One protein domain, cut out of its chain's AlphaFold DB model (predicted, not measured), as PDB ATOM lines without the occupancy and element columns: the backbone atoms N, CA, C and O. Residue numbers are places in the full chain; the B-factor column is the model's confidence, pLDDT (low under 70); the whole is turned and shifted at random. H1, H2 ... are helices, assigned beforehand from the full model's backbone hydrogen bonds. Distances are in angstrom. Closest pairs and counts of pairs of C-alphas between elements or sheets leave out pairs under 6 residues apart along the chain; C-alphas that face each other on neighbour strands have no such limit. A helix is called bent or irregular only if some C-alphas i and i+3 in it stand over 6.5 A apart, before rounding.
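What this domain is: This is residues 2 to 47, 162 to 180 and 218 to 240 of the 268 residues of an uncharacterized protein of Zymoseptoria tritici ST99CH_1E4 (UniProt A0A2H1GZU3). The longest helix, H1, makes an L with H2; H3 turns off H2's other end, and H5, paired with H4, packs on H2. The printed part has 88 residues with five named helices, H1 to H5 in order along the chain, and no named strand; 63 of the residues are in the helices, and the class is all helix. Only just compact, close to loose, it has a radius of gyration of the C-alphas of 14.5 A and spans 43 by 38 by 21 A.

Where its parts are: Find C-alpha 2 at (19.739, -11.574, -84.082); H1 runs 24.4 A to residue 18. H2 is residues 21 to 31, H3 37 to 46, H4 163 to 174, H5 228 to 240, ending at (12.002, 21.215, -82.607).

How they stand to each other: H1, with residues 12 to 17 alone, touches H2, the hub, at a steep tilt of 61 degrees; their closest C-alphas, 16 and 24, are 4.2 A apart. H3 touches H2 only at the corner. H3 is only just irregular, C-alphas 42 and 45 being 6.7 A apart; 4 of its 6 O i to N i+4 pairs are within hydrogen-bond range, in the other helices every pair.

The domain as a whole: Residues 48 to 161 and 181 to 217 are cut out, with C-alpha gaps of 16.3 A and 32.7 A. Look for pLDDT under 70 at residues 178 to 180 and 218 to 222.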
ATOM      1  N   GLN A   2      21.043 -12.167 -83.716       78.44
ATOM      2  CA  GLN A   2      19.739 -11.574 -84.082       78.44
ATOM      3  C   GLN A   2      18.656 -11.678 -82.982       78.44
ATOM      4  O   GLN A   2      17.972 -10.698 -82.689       78.44
ATOM      5  N   HIS A   3      18.551 -12.814 -82.279       82.56
ATOM      6  CA  HIS A   3      17.540 -13.003 -81.222       82.56
ATOM      7  C   HIS A   3      17.682 -12.040 -80.032       82.56
ATOM      8  O   HIS A   3      16.686 -11.593 -79.463       82.56
ATOM      9  N   GLN A   4      18.914 -11.694 -79.650       86.88
ATOM     10  CA  GLN A   4      19.151 -10.754 -78.551       86.88
ATOM     11  C   GLN A   4      18.758  -9.325 -78.948       86.88
ATOM     12  O   GLN A   4      18.182  -8.600 -78.139       86.88
ATOM     13  N   GLN A   5      19.017  -8.929 -80.198       85.94
ATOM     14  CA  GLN A   5      18.615  -7.623 -80.728       85.94
ATOM     15  C   GLN A   5      17.090  -7.503 -80.821       85.94
ATOM     16  O   GLN A   5      16.533  -6.507 -80.363       85.94
ATOM     17  N   ALA A   6      16.412  -8.546 -81.309       88.38
ATOM     18  CA  ALA A   6      14.953  -8.600 -81.358       88.38
ATOM     19  C   ALA A   6      14.324  -8.470 -79.959       88.38
ATOM     20  O   ALA A   6      13.405  -7.676 -79.761       88.38
ATOM     21  N   ARG A   7      14.867  -9.174 -78.954       87.88
ATOM     22  CA  ARG A   7      14.427  -9.052 -77.551       87.88
ATOM     23  C   ARG A   7      14.605  -7.634 -77.004       87.88
ATOM     24  O   ARG A   7      13.704  -7.123 -76.344       87.88
ATOM     25  N   LYS A   8      15.738  -6.985 -77.295       87.94
ATOM     26  CA  LYS A   8      15.993  -5.593 -76.886       87.94
ATOM     27  C   LYS A   8      15.009  -4.620 -77.539       87.94
ATOM     28  O   LYS A   8      14.457  -3.778 -76.838       87.94
ATOM     29  N   ALA A   9      14.754  -4.759 -78.841       88.69
ATOM     30  CA  ALA A   9      13.793  -3.926 -79.565       88.69
ATOM     31  C   ALA A   9      12.369  -4.093 -79.014       88.69
ATOM     32  O   ALA A   9      11.685  -3.109 -78.745       88.69
ATOM     33  N   LEU A  10      11.954  -5.335 -78.757       91.31
ATOM     34  CA  LEU A  10      10.656  -5.647 -78.168       91.31
ATOM     35  C   LEU A  10      10.512  -5.040 -76.765       91.31
ATOM     36  O   LEU A  10       9.491  -4.426 -76.465       91.31
ATOM     37  N   ASN A  11      11.537  -5.161 -75.918       88.75
ATOM     38  CA  ASN A  11      11.526  -4.545 -74.591       88.75
ATOM     39  C   ASN A  11      11.471  -3.014 -74.669       88.75
ATOM     40  O   ASN A  11      10.733  -2.406 -73.901       88.75
ATOM     41  N   GLN A  12      12.182  -2.390 -75.613       90.44
ATOM     42  CA  GLN A  12      12.101  -0.944 -75.837       90.44
ATOM     43  C   GLN A  12      10.679  -0.508 -76.223       90.44
ATOM     44  O   GLN A  12      10.186   0.476 -75.683       90.44
ATOM     45  N   LEU A  13      10.008  -1.247 -77.114       90.94
ATOM     46  CA  LEU A  13       8.622  -0.958 -77.503       90.94
ATOM     47  C   LEU A  13       7.635  -1.167 -76.351       90.94
ATOM     48  O   LEU A  13       6.714  -0.375 -76.195       90.94
ATOM     49  N   ARG A  14       7.829  -2.202 -75.522       88.94
ATOM     50  CA  ARG A  14       7.003  -2.416 -74.322       88.94
ATOM     51  C   ARG A  14       7.109  -1.235 -73.362       88.94
ATOM     52  O   ARG A  14       6.086  -0.658 -73.037       88.94
ATOM     53  N   ARG A  15       8.331  -0.820 -73.027       87.75
ATOM     54  CA  ARG A  15       8.593   0.325 -72.141       87.75
ATOM     55  C   ARG A  15       8.032   1.641 -72.693       87.75
ATOM     56  O   ARG A  15       7.451   2.428 -71.957       87.75
ATOM     57  N   ALA A  16       8.142   1.855 -74.006       89.62
ATOM     58  CA  ALA A  16       7.530   3.007 -74.667       89.62
ATOM     59  C   ALA A  16       5.993   2.994 -74.560       89.62
ATOM     60  O   ALA A  16       5.395   4.036 -74.313       89.62
ATOM     61  N   ASN A  17       5.364   1.823 -74.709       88.88
ATOM     62  CA  ASN A  17       3.914   1.653 -74.554       88.88
ATOM     63  C   ASN A  17       3.450   1.749 -73.097       88.88
ATOM     64  O   ASN A  17       2.309   2.129 -72.853       88.88
ATOM     65  N   ASP A  18       4.315   1.393 -72.147       86.44
ATOM     66  CA  ASP A  18       4.059   1.562 -70.718       86.44
ATOM     67  C   ASP A  18       4.165   3.045 -70.302       86.44
ATOM     68  O   ASP A  18       3.677   3.409 -69.239       86.44
ATOM     69  N   GLY A  19       4.713   3.911 -71.171       85.12
ATOM     70  CA  GLY A  19       4.718   5.366 -71.005       85.12
ATOM     71  C   GLY A  19       6.042   5.965 -70.537       85.12
ATOM     72  O   GLY A  19       6.082   7.125 -70.125       85.12
ATOM     73  N   GLU A  20       7.135   5.205 -70.609       89.38
ATOM     74  CA  GLU A  20       8.458   5.716 -70.260       89.38
ATOM     75  C   GLU A  20       8.979   6.745 -71.279       89.38
ATOM     76  O   GLU A  20       9.095   6.454 -72.476       89.38
ATOM     77  N   LEU A  21       9.393   7.923 -70.792       88.38
ATOM     78  CA  LEU A  21       9.884   9.040 -71.619       88.38
ATOM     79  C   LEU A  21      11.011   8.654 -72.581       88.38
ATOM     80  O   LEU A  21      10.940   8.930 -73.778       88.38
ATOM     81  N   GLY A  22      12.084   8.061 -72.053       89.06
ATOM     82  CA  GLY A  22      13.304   7.782 -72.811       89.06
ATOM     83  C   GLY A  22      13.071   6.793 -73.959       89.06
ATOM     84  O   GLY A  22      13.363   7.121 -75.115       89.06
ATOM     85  N   PRO A  23      12.525   5.592 -73.687       91.38
ATOM     86  CA  PRO A  23      12.162   4.625 -74.717       91.38
ATOM     87  C   PRO A  23      11.172   5.176 -75.744       91.38
ATOM     88  O   PRO A  23      11.379   4.933 -76.933       91.38
ATOM     89  N   LEU A  24      10.160   5.941 -75.316       91.62
ATOM     90  CA  LEU A  24       9.178   6.556 -76.212       91.62
ATOM     91  C   LEU A  24       9.801   7.624 -77.116       91.62
ATOM     92  O   LEU A  24       9.581   7.635 -78.325       91.62
ATOM     93  N   TYR A  25      10.633   8.507 -76.570       91.62
ATOM     94  CA  TYR A  25      11.349   9.475 -77.396       91.62
ATOM     95  C   TYR A  25      12.261   8.770 -78.399       91.62
ATOM     96  O   TYR A  25      12.311   9.130 -79.572       91.62
ATOM     97  N   LYS A  26      12.950   7.714 -77.962       92.19
ATOM     98  CA  LYS A  26      13.838   6.937 -78.824       92.19
ATOM     99  C   LYS A  26      13.083   6.237 -79.955       92.19
ATOM    100  O   LYS A  26      13.622   6.156 -81.057       92.19
ATOM    101  N   THR A  27      11.874   5.722 -79.721       93.19
ATOM    102  CA  THR A  27      11.056   5.147 -80.802       93.19
ATOM    103  C   THR A  27      10.653   6.225 -81.800       93.19
ATOM    104  O   THR A  27      10.870   6.025 -82.990       93.19
ATOM    105  N   LEU A  28      10.207   7.396 -81.341       92.25
ATOM    106  CA  LEU A  28       9.890   8.536 -82.211       92.25
ATOM    107  C   LEU A  28      11.109   9.050 -83.005       92.25
ATOM    108  O   LEU A  28      11.033   9.329 -84.202       92.25
ATOM    109  N   ALA A  29      12.277   9.115 -82.371       92.12
ATOM    110  CA  ALA A  29      13.527   9.494 -83.021       92.12
ATOM    111  C   ALA A  29      13.947   8.490 -84.111       92.12
ATOM    112  O   ALA A  29      14.529   8.883 -85.126       92.12
ATOM    113  N   LEU A  30      13.649   7.198 -83.928       92.50
ATOM    114  CA  LEU A  30      13.844   6.170 -84.956       92.50
ATOM    115  C   LEU A  30      12.823   6.319 -86.092       92.50
ATOM    116  O   LEU A  30      13.214   6.236 -87.258       92.50
ATOM    117  N   THR A  31      11.545   6.566 -85.774       92.31
ATOM    118  CA  THR A  31      10.494   6.687 -86.794       92.31
ATOM    119  C   THR A  31      10.721   7.881 -87.697       92.31
ATOM    120  O   THR A  31      10.529   7.719 -88.886       92.31
ATOM    121  N   TYR A  32      11.175   9.033 -87.193       92.56
ATOM    122  CA  TYR A  32      11.430  10.254 -87.983       92.56
ATOM    123  C   TYR A  32      12.915  10.458 -88.346       92.56
ATOM    124  O   TYR A  32      13.379  11.573 -88.600       92.56
ATOM    125  N   GLY A  33      13.708   9.384 -88.340       90.88
ATOM    126  CA  GLY A  33      15.067   9.403 -88.883       90.88
ATOM    127  C   GLY A  33      16.045  10.348 -88.176       90.88
ATOM    128  O   GLY A  33      17.022  10.768 -88.788       90.88
ATOM    129  N   ARG A  34      15.835  10.671 -86.893       90.94
ATOM    130  CA  ARG A  34      16.873  11.310 -86.061       90.94
ATOM    131  C   ARG A  34      17.966  10.297 -85.703       90.94
ATOM    132  O   ARG A  34      19.148  10.627 -85.607       90.94
ATOM    133  N   VAL A  35      17.599   9.023 -85.545       90.06
ATOM    134  CA  VAL A  35      18.514   7.917 -85.217       90.06
ATOM    135  C   VAL A  35      18.230   6.702 -86.111       90.06
ATOM    136  O   VAL A  35      17.150   6.562 -86.676       90.06
ATOM    137  N   GLY A  36      19.204   5.797 -86.235       90.50
ATOM    138  CA  GLY A  36      19.013   4.483 -86.853       90.50
ATOM    139  C   GLY A  36      19.105   4.484 -88.377       90.50
ATOM    140  O   GLY A  36      19.743   5.349 -88.974       90.50
ATOM    141  N   LYS A  37      18.498   3.473 -89.008       92.56
ATOM    142  CA  LYS A  37      18.598   3.228 -90.456       92.56
ATOM    143  C   LYS A  37      17.993   4.367 -91.277       92.56
ATOM    144  O   LYS A  37      18.661   4.903 -92.151       92.56
ATOM    145  N   ARG A  38      16.782   4.795 -90.914       92.62
ATOM    146  CA  ARG A  38      16.032   5.840 -91.618       92.62
ATOM    147  C   ARG A  38      16.786   7.164 -91.731       92.62
ATOM    148  O   ARG A  38      16.688   7.862 -92.727       92.62
ATOM    149  N   ARG A  39      17.609   7.485 -90.731       92.88
ATOM    150  CA  ARG A  39      18.518   8.634 -90.789       92.88
ATOM    151  C   ARG A  39      19.467   8.554 -91.986       92.88
ATOM    152  O   ARG A  39      19.666   9.545 -92.670       92.88
ATOM    153  N   HIS A  40      20.073   7.388 -92.204       92.25
ATOM    154  CA  HIS A  40      21.021   7.179 -93.295       92.25
ATOM    155  C   HIS A  40      20.309   7.259 -94.645       92.25
ATOM    156  O   HIS A  40      20.851   7.858 -95.562       92.25
ATOM    157  N   GLU A  41      19.076   6.748 -94.727       94.12
ATOM    158  CA  GLU A  41      18.219   6.873 -95.914       94.12
ATOM    159  C   GLU A  41      17.936   8.353 -96.245       94.12
ATOM    160  O   GLU A  41      18.066   8.755 -97.396       94.12
ATOM    161  N   LEU A  42      17.644   9.192 -95.241       93.19
ATOM    162  CA  LEU A  42      17.447  10.638 -95.436       93.19
ATOM    163  C   LEU A  42      18.748  11.410 -95.719       93.19
ATOM    164  O   LEU A  42      18.715  12.454 -96.363       93.19
ATOM    165  N   MET A  43      19.890  10.927 -95.225       91.56
ATOM    166  CA  MET A  43      21.201  11.545 -95.461       91.56
ATOM    167  C   MET A  43      21.784  11.199 -96.832       91.56
ATOM    168  O   MET A  43      22.515  12.008 -97.391       91.56
ATOM    169  N   GLN A  44      21.486  10.013 -97.364       90.81
ATOM    170  CA  GLN A  44      22.001   9.520 -98.640       90.81
ATOM    171  C   GLN A  44      21.860  10.512 -99.810       90.81
ATOM    172  O   GLN A  44      22.864  10.711-100.489       90.81
ATOM    173  N   PRO A  45      20.708  11.179-100.042       89.75
ATOM    174  CA  PRO A  45      20.581  12.156-101.128       89.75
ATOM    175  C   PRO A  45      21.423  13.426-100.930       89.75
ATOM    176  O   PRO A  45      21.657  14.145-101.893       89.75
ATOM    177  N   LEU A  46      21.872  13.714 -99.702       87.00
ATOM    178  CA  LEU A  46      22.687  14.897 -99.394       87.00
ATOM    179  C   LEU A  46      24.180  14.653 -99.609       87.00
ATOM    180  O   LEU A  46      24.966  15.604 -99.663       87.00
ATOM    181  N   LEU A  47      24.591  13.386 -99.626       87.88
ATOM    182  CA  LEU A  47      25.981  13.008 -99.805       87.88
ATOM    183  C   LEU A  47      26.344  13.118-101.289       87.88
ATOM    184  O   LEU A  47      25.525  12.786-102.146       87.88
ATOM    185  N   PRO A 162      11.070  14.892 -95.210       93.88
ATOM    186  CA  PRO A 162      10.195  15.162 -96.338       93.88
ATOM    187  C   PRO A 162       8.991  16.005 -95.897       93.88
ATOM    188  O   PRO A 162       8.457  15.835 -94.796       93.88
ATOM    189  N   LEU A 163       8.514  16.864 -96.799       92.81
ATOM    190  CA  LEU A 163       7.459  17.847 -96.532       92.81
ATOM    191  C   LEU A 163       6.193  17.236 -95.910       92.81
ATOM    192  O   LEU A 163       5.643  17.773 -94.951       92.81
ATOM    193  N   ARG A 164       5.748  16.080 -96.419       94.12
ATOM    194  CA  ARG A 164       4.546  15.389 -95.920       94.12
ATOM    195  C   ARG A 164       4.641  15.042 -94.437       94.12
ATOM    196  O   ARG A 164       3.709  15.295 -93.680       94.12
ATOM    197  N   GLU A 165       5.768  14.481 -94.022       93.50
ATOM    198  CA  GLU A 165       5.969  14.051 -92.638       93.50
ATOM    199  C   GLU A 165       6.237  15.223 -91.716       93.50
ATOM    200  O   GLU A 165       5.798  15.212 -90.570       93.50
ATOM    201  N   TRP A 166       6.919  16.249 -92.224       94.50
ATOM    202  CA  TRP A 166       7.119  17.485 -91.490       94.50
ATOM    203  C   TRP A 166       5.774  18.159 -91.173       94.50
ATOM    204  O   TRP A 166       5.528  18.535 -90.028       94.50
ATOM    205  N   ASN A 167       4.857  18.209 -92.145       93.25
ATOM    206  CA  ASN A 167       3.494  18.713 -91.951       93.25
ATOM    207  C   ASN A 167       2.692  17.857 -90.963       93.25
ATOM    208  O   ASN A 167       2.084  18.398 -90.045       93.25
ATOM    209  N   MET A 168       2.741  16.531 -91.108       92.62
ATOM    210  CA  MET A 168       2.067  15.607 -90.195       92.62
ATOM    211  C   MET A 168       2.569  15.766 -88.753       92.62
ATOM    212  O   MET A 168       1.770  15.867 -87.825       92.62
ATOM    213  N   LEU A 169       3.888  15.827 -88.552       92.62
ATOM    214  CA  LEU A 169       4.489  15.980 -87.228       92.62
ATOM    215  C   LEU A 169       4.147  17.340 -86.606       92.62
ATOM    216  O   LEU A 169       3.873  17.412 -85.409       92.62
ATOM    217  N   ARG A 170       4.099  18.397 -87.423       92.50
ATOM    218  CA  ARG A 170       3.621  19.722 -87.017       92.50
ATOM    219  C   ARG A 170       2.170  19.672 -86.540       92.50
ATOM    220  O   ARG A 170       1.877  20.170 -85.458       92.50
ATOM    221  N   ASP A 171       1.276  19.041 -87.294       92.12
ATOM    222  CA  ASP A 171      -0.140  18.928 -86.925       92.12
ATOM    223  C   ASP A 171      -0.352  18.095 -85.655       92.12
ATOM    224  O   ASP A 171      -1.190  18.449 -84.821       92.12
ATOM    225  N   LEU A 172       0.429  17.022 -85.476       91.38
ATOM    226  CA  LEU A 172       0.446  16.208 -84.256       91.38
ATOM    227  C   LEU A 172       0.954  16.996 -83.044       91.38
ATOM    228  O   LEU A 172       0.434  16.833 -81.942       91.38
ATOM    229  N   ALA A 173       1.963  17.844 -83.240       91.19
ATOM    230  CA  ALA A 173       2.525  18.670 -82.180       91.19
ATOM    231  C   ALA A 173       1.584  19.815 -81.771       91.19
ATOM    232  O   ALA A 173       1.447  20.088 -80.582       91.19
ATOM    233  N   ILE A 174       0.901  20.440 -82.739       90.25
ATOM    234  CA  ILE A 174      -0.145  21.446 -82.484       90.25
ATOM    235  C   ILE A 174      -1.386  20.789 -81.864       90.25
ATOM    236  O   ILE A 174      -2.105  21.419 -81.095       90.25
ATOM    237  N   GLY A 175      -1.643  19.521 -82.192       86.69
ATOM    238  CA  GLY A 175      -2.824  18.806 -81.731       86.69
ATOM    239  C   GLY A 175      -4.019  18.839 -82.662       86.69
ATOM    240  O   GLY A 175      -5.096  18.420 -82.250       86.69
ATOM    241  N   LYS A 176      -3.844  19.321 -83.898       86.19
ATOM    242  CA  LYS A 176      -4.897  19.292 -84.924       86.19
ATOM    243  C   LYS A 176      -5.275  17.861 -85.287       86.19
ATOM    244  O   LYS A 176      -6.432  17.580 -85.572       86.19
ATOM    245  N   GLN A 177      -4.288  16.967 -85.269       77.94
ATOM    246  CA  GLN A 177      -4.483  15.542 -85.485       77.94
ATOM    247  C   GLN A 177      -4.284  14.798 -84.166       77.94
ATOM    248  O   GLN A 177      -3.230  14.891 -83.535       77.94
ATOM    249  N   THR A 178      -5.285  14.027 -83.752       67.44
ATOM    250  CA  THR A 178      -5.104  12.996 -82.728       67.44
ATOM    251  C   THR A 178      -4.708  11.702 -83.428       67.44
ATOM    252  O   THR A 178      -5.436  11.282 -84.332       67.44
ATOM    253  N   PRO A 179      -3.593  11.046 -83.051       65.50
ATOM    254  CA  PRO A 179      -3.281   9.733 -83.600       65.50
ATOM    255  C   PRO A 179      -4.470   8.819 -83.313       65.50
ATOM    256  O   PRO A 179      -4.906   8.732 -82.163       65.50
ATOM    257  N   SER A 180      -5.024   8.198 -84.361       62.91
ATOM    258  CA  SER A 180      -6.155   7.280 -84.223       62.91
ATOM    259  C   SER A 180      -5.833   6.305 -83.093       62.91
ATOM    260  O   SER A 180      -4.777   5.665 -83.165       62.91
ATOM    261  N   VAL A 218      13.963  -0.454 -60.095       47.69
ATOM    262  CA  VAL A 218      13.791   0.712 -59.218       47.69
ATOM    263  C   VAL A 218      12.577   1.465 -59.721       47.69
ATOM    264  O   VAL A 218      12.593   1.861 -60.881       47.69
ATOM    265  N   ALA A 219      11.528   1.536 -58.894       50.31
ATOM    266  CA  ALA A 219      10.215   2.035 -59.277       50.31
ATOM    267  C   ALA A 219      10.363   3.233 -60.225       50.31
ATOM    268  O   ALA A 219      10.934   4.260 -59.843       50.31
ATOM    269  N   ASP A 220       9.946   3.022 -61.476       56.81
ATOM    270  CA  ASP A 220      10.200   3.909 -62.602       56.81
ATOM    271  C   ASP A 220       9.693   5.322 -62.292       56.81
ATOM    272  O   ASP A 220       8.495   5.597 -62.336       56.81
ATOM    273  N   ARG A 221      10.615   6.245 -62.001       54.91
ATOM    274  CA  ARG A 221      10.281   7.657 -61.756       54.91
ATOM    275  C   ARG A 221       9.750   8.379 -63.007       54.91
ATOM    276  O   ARG A 221       9.183   9.456 -62.869       54.91
ATOM    277  N   ASP A 222       9.845   7.754 -64.186       66.25
ATOM    278  CA  ASP A 222       9.555   8.366 -65.492       66.25
ATOM    279  C   ASP A 222       8.452   7.645 -66.299       66.25
ATOM    280  O   ASP A 222       8.392   7.778 -67.526       66.25
ATOM    281  N   VAL A 223       7.590   6.847 -65.654       79.19
ATOM    282  CA  VAL A 223       6.421   6.241 -66.320       79.19
ATOM    283  C   VAL A 223       5.253   7.227 -66.299       79.19
ATOM    284  O   VAL A 223       4.683   7.520 -65.248       79.19
ATOM    285  N   HIS A 224       4.871   7.736 -67.472       83.00
ATOM    286  CA  HIS A 224       3.716   8.620 -67.625       83.00
ATOM    287  C   HIS A 224       2.513   7.895 -68.216       83.00
ATOM    288  O   HIS A 224       2.637   7.080 -69.124       83.00
ATOM    289  N   ALA A 225       1.307   8.279 -67.799       86.69
ATOM    290  CA  ALA A 225       0.112   7.905 -68.544       86.69
ATOM    291  C   ALA A 225       0.161   8.536 -69.950       86.69
ATOM    292  O   ALA A 225       0.312   9.756 -70.087       86.69
ATOM    293  N   ILE A 226       0.012   7.714 -70.996       87.06
ATOM    294  CA  ILE A 226      -0.002   8.167 -72.393       87.06
ATOM    295  C   ILE A 226      -1.303   8.933 -72.653       87.06
ATOM    296  O   ILE A 226      -2.310   8.387 -73.095       87.06
ATOM    297  N   THR A 227      -1.281  10.224 -72.341       88.81
ATOM    298  CA  THR A 227      -2.368  11.161 -72.633       88.81
ATOM    299  C   THR A 227      -2.116  11.875 -73.966       88.81
ATOM    300  O   THR A 227      -0.962  12.011 -74.386       88.81
ATOM    301  N   PRO A 228      -3.158  12.404 -74.635       88.38
ATOM    302  CA  PRO A 228      -2.984  13.186 -75.862       88.38
ATOM    303  C   PRO A 228      -2.043  14.385 -75.677       88.38
ATOM    304  O   PRO A 228      -1.170  14.617 -76.508       88.38
ATOM    305  N   ARG A 229      -2.155  15.095 -74.544       88.06
ATOM    306  CA  ARG A 229      -1.274  16.224 -74.191       88.06
ATOM    307  C   ARG A 229       0.177  15.793 -74.003       88.06
ATOM    308  O   ARG A 229       1.094  16.492 -74.426       88.06
ATOM    309  N   PHE A 230       0.397  14.645 -73.367       88.81
ATOM    310  CA  PHE A 230       1.733  14.082 -73.214       88.81
ATOM    311  C   PHE A 230       2.360  13.761 -74.576       88.81
ATOM    312  O   PHE A 230       3.475  14.198 -74.858       88.81
ATOM    313  N   MET A 231       1.612  13.088 -75.456       90.06
ATOM    314  CA  MET A 231       2.073  12.782 -76.812       90.06
ATOM    315  C   MET A 231       2.325  14.044 -77.642       90.06
ATOM    316  O   MET A 231       3.358  14.124 -78.297       90.06
ATOM    317  N   GLN A 232       1.456  15.058 -77.566       91.06
ATOM    318  CA  GLN A 232       1.677  16.369 -78.196       91.06
ATOM    319  C   GLN A 232       3.005  16.990 -77.769       91.06
ATOM    320  O   GLN A 232       3.796  17.384 -78.620       91.06
ATOM    321  N   ARG A 233       3.287  17.032 -76.460       89.69
ATOM    322  CA  ARG A 233       4.563  17.552 -75.943       89.69
ATOM    323  C   ARG A 233       5.749  16.757 -76.481       89.69
ATOM    324  O   ARG A 233       6.773  17.349 -76.815       89.69
ATOM    325  N   MET A 234       5.608  15.438 -76.608       90.38
ATOM    326  CA  MET A 234       6.655  14.600 -77.187       90.38
ATOM    327  C   MET A 234       6.877  14.869 -78.675       90.38
ATOM    328  O   MET A 234       8.026  14.984 -79.106       90.38
ATOM    329  N   TYR A 235       5.804  15.023 -79.451       92.62
ATOM    330  CA  TYR A 235       5.891  15.412 -80.855       92.62
ATOM    331  C   TYR A 235       6.473  16.813 -81.015       92.62
ATOM    332  O   TYR A 235       7.330  16.997 -81.869       92.62
ATOM    333  N   ALA A 236       6.095  17.771 -80.167       91.75
ATOM    334  CA  ALA A 236       6.643  19.123 -80.194       91.75
ATOM    335  C   ALA A 236       8.147  19.136 -79.906       91.75
ATOM    336  O   ALA A 236       8.924  19.775 -80.616       91.75
ATOM    337  N   LYS A 237       8.566  18.346 -78.913       91.00
ATOM    338  CA  LYS A 237       9.974  18.141 -78.585       91.00
ATOM    339  C   LYS A 237      10.745  17.578 -79.781       91.00
ATOM    340  O   LYS A 237      11.781  18.122 -80.141       91.00
ATOM    341  N   LEU A 238      10.224  16.543 -80.439       92.00
ATOM    342  CA  LEU A 238      10.853  15.981 -81.636       92.00
ATOM    343  C   LEU A 238      10.872  16.974 -82.807       92.00
ATOM    344  O   LEU A 238      11.892  17.125 -83.469       92.00
ATOM    345  N   PHE A 239       9.758  17.667 -83.043       92.69
ATOM    346  CA  PHE A 239       9.605  18.628 -84.131       92.69
ATOM    347  C   PHE A 239      10.617  19.768 -84.032       92.69
ATOM    348  O   PHE A 239      11.133  20.212 -85.053       92.69
ATOM    349  N   SER A 240      10.971  20.194 -82.817       90.19
ATOM    350  CA  SER A 240      12.002  21.215 -82.607       90.19
ATOM    351  C   SER A 240      13.387  20.835 -83.167       90.19
ATOM    352  O   SER A 240      14.132  21.727 -83.578       90.19
TER     353      SER A 240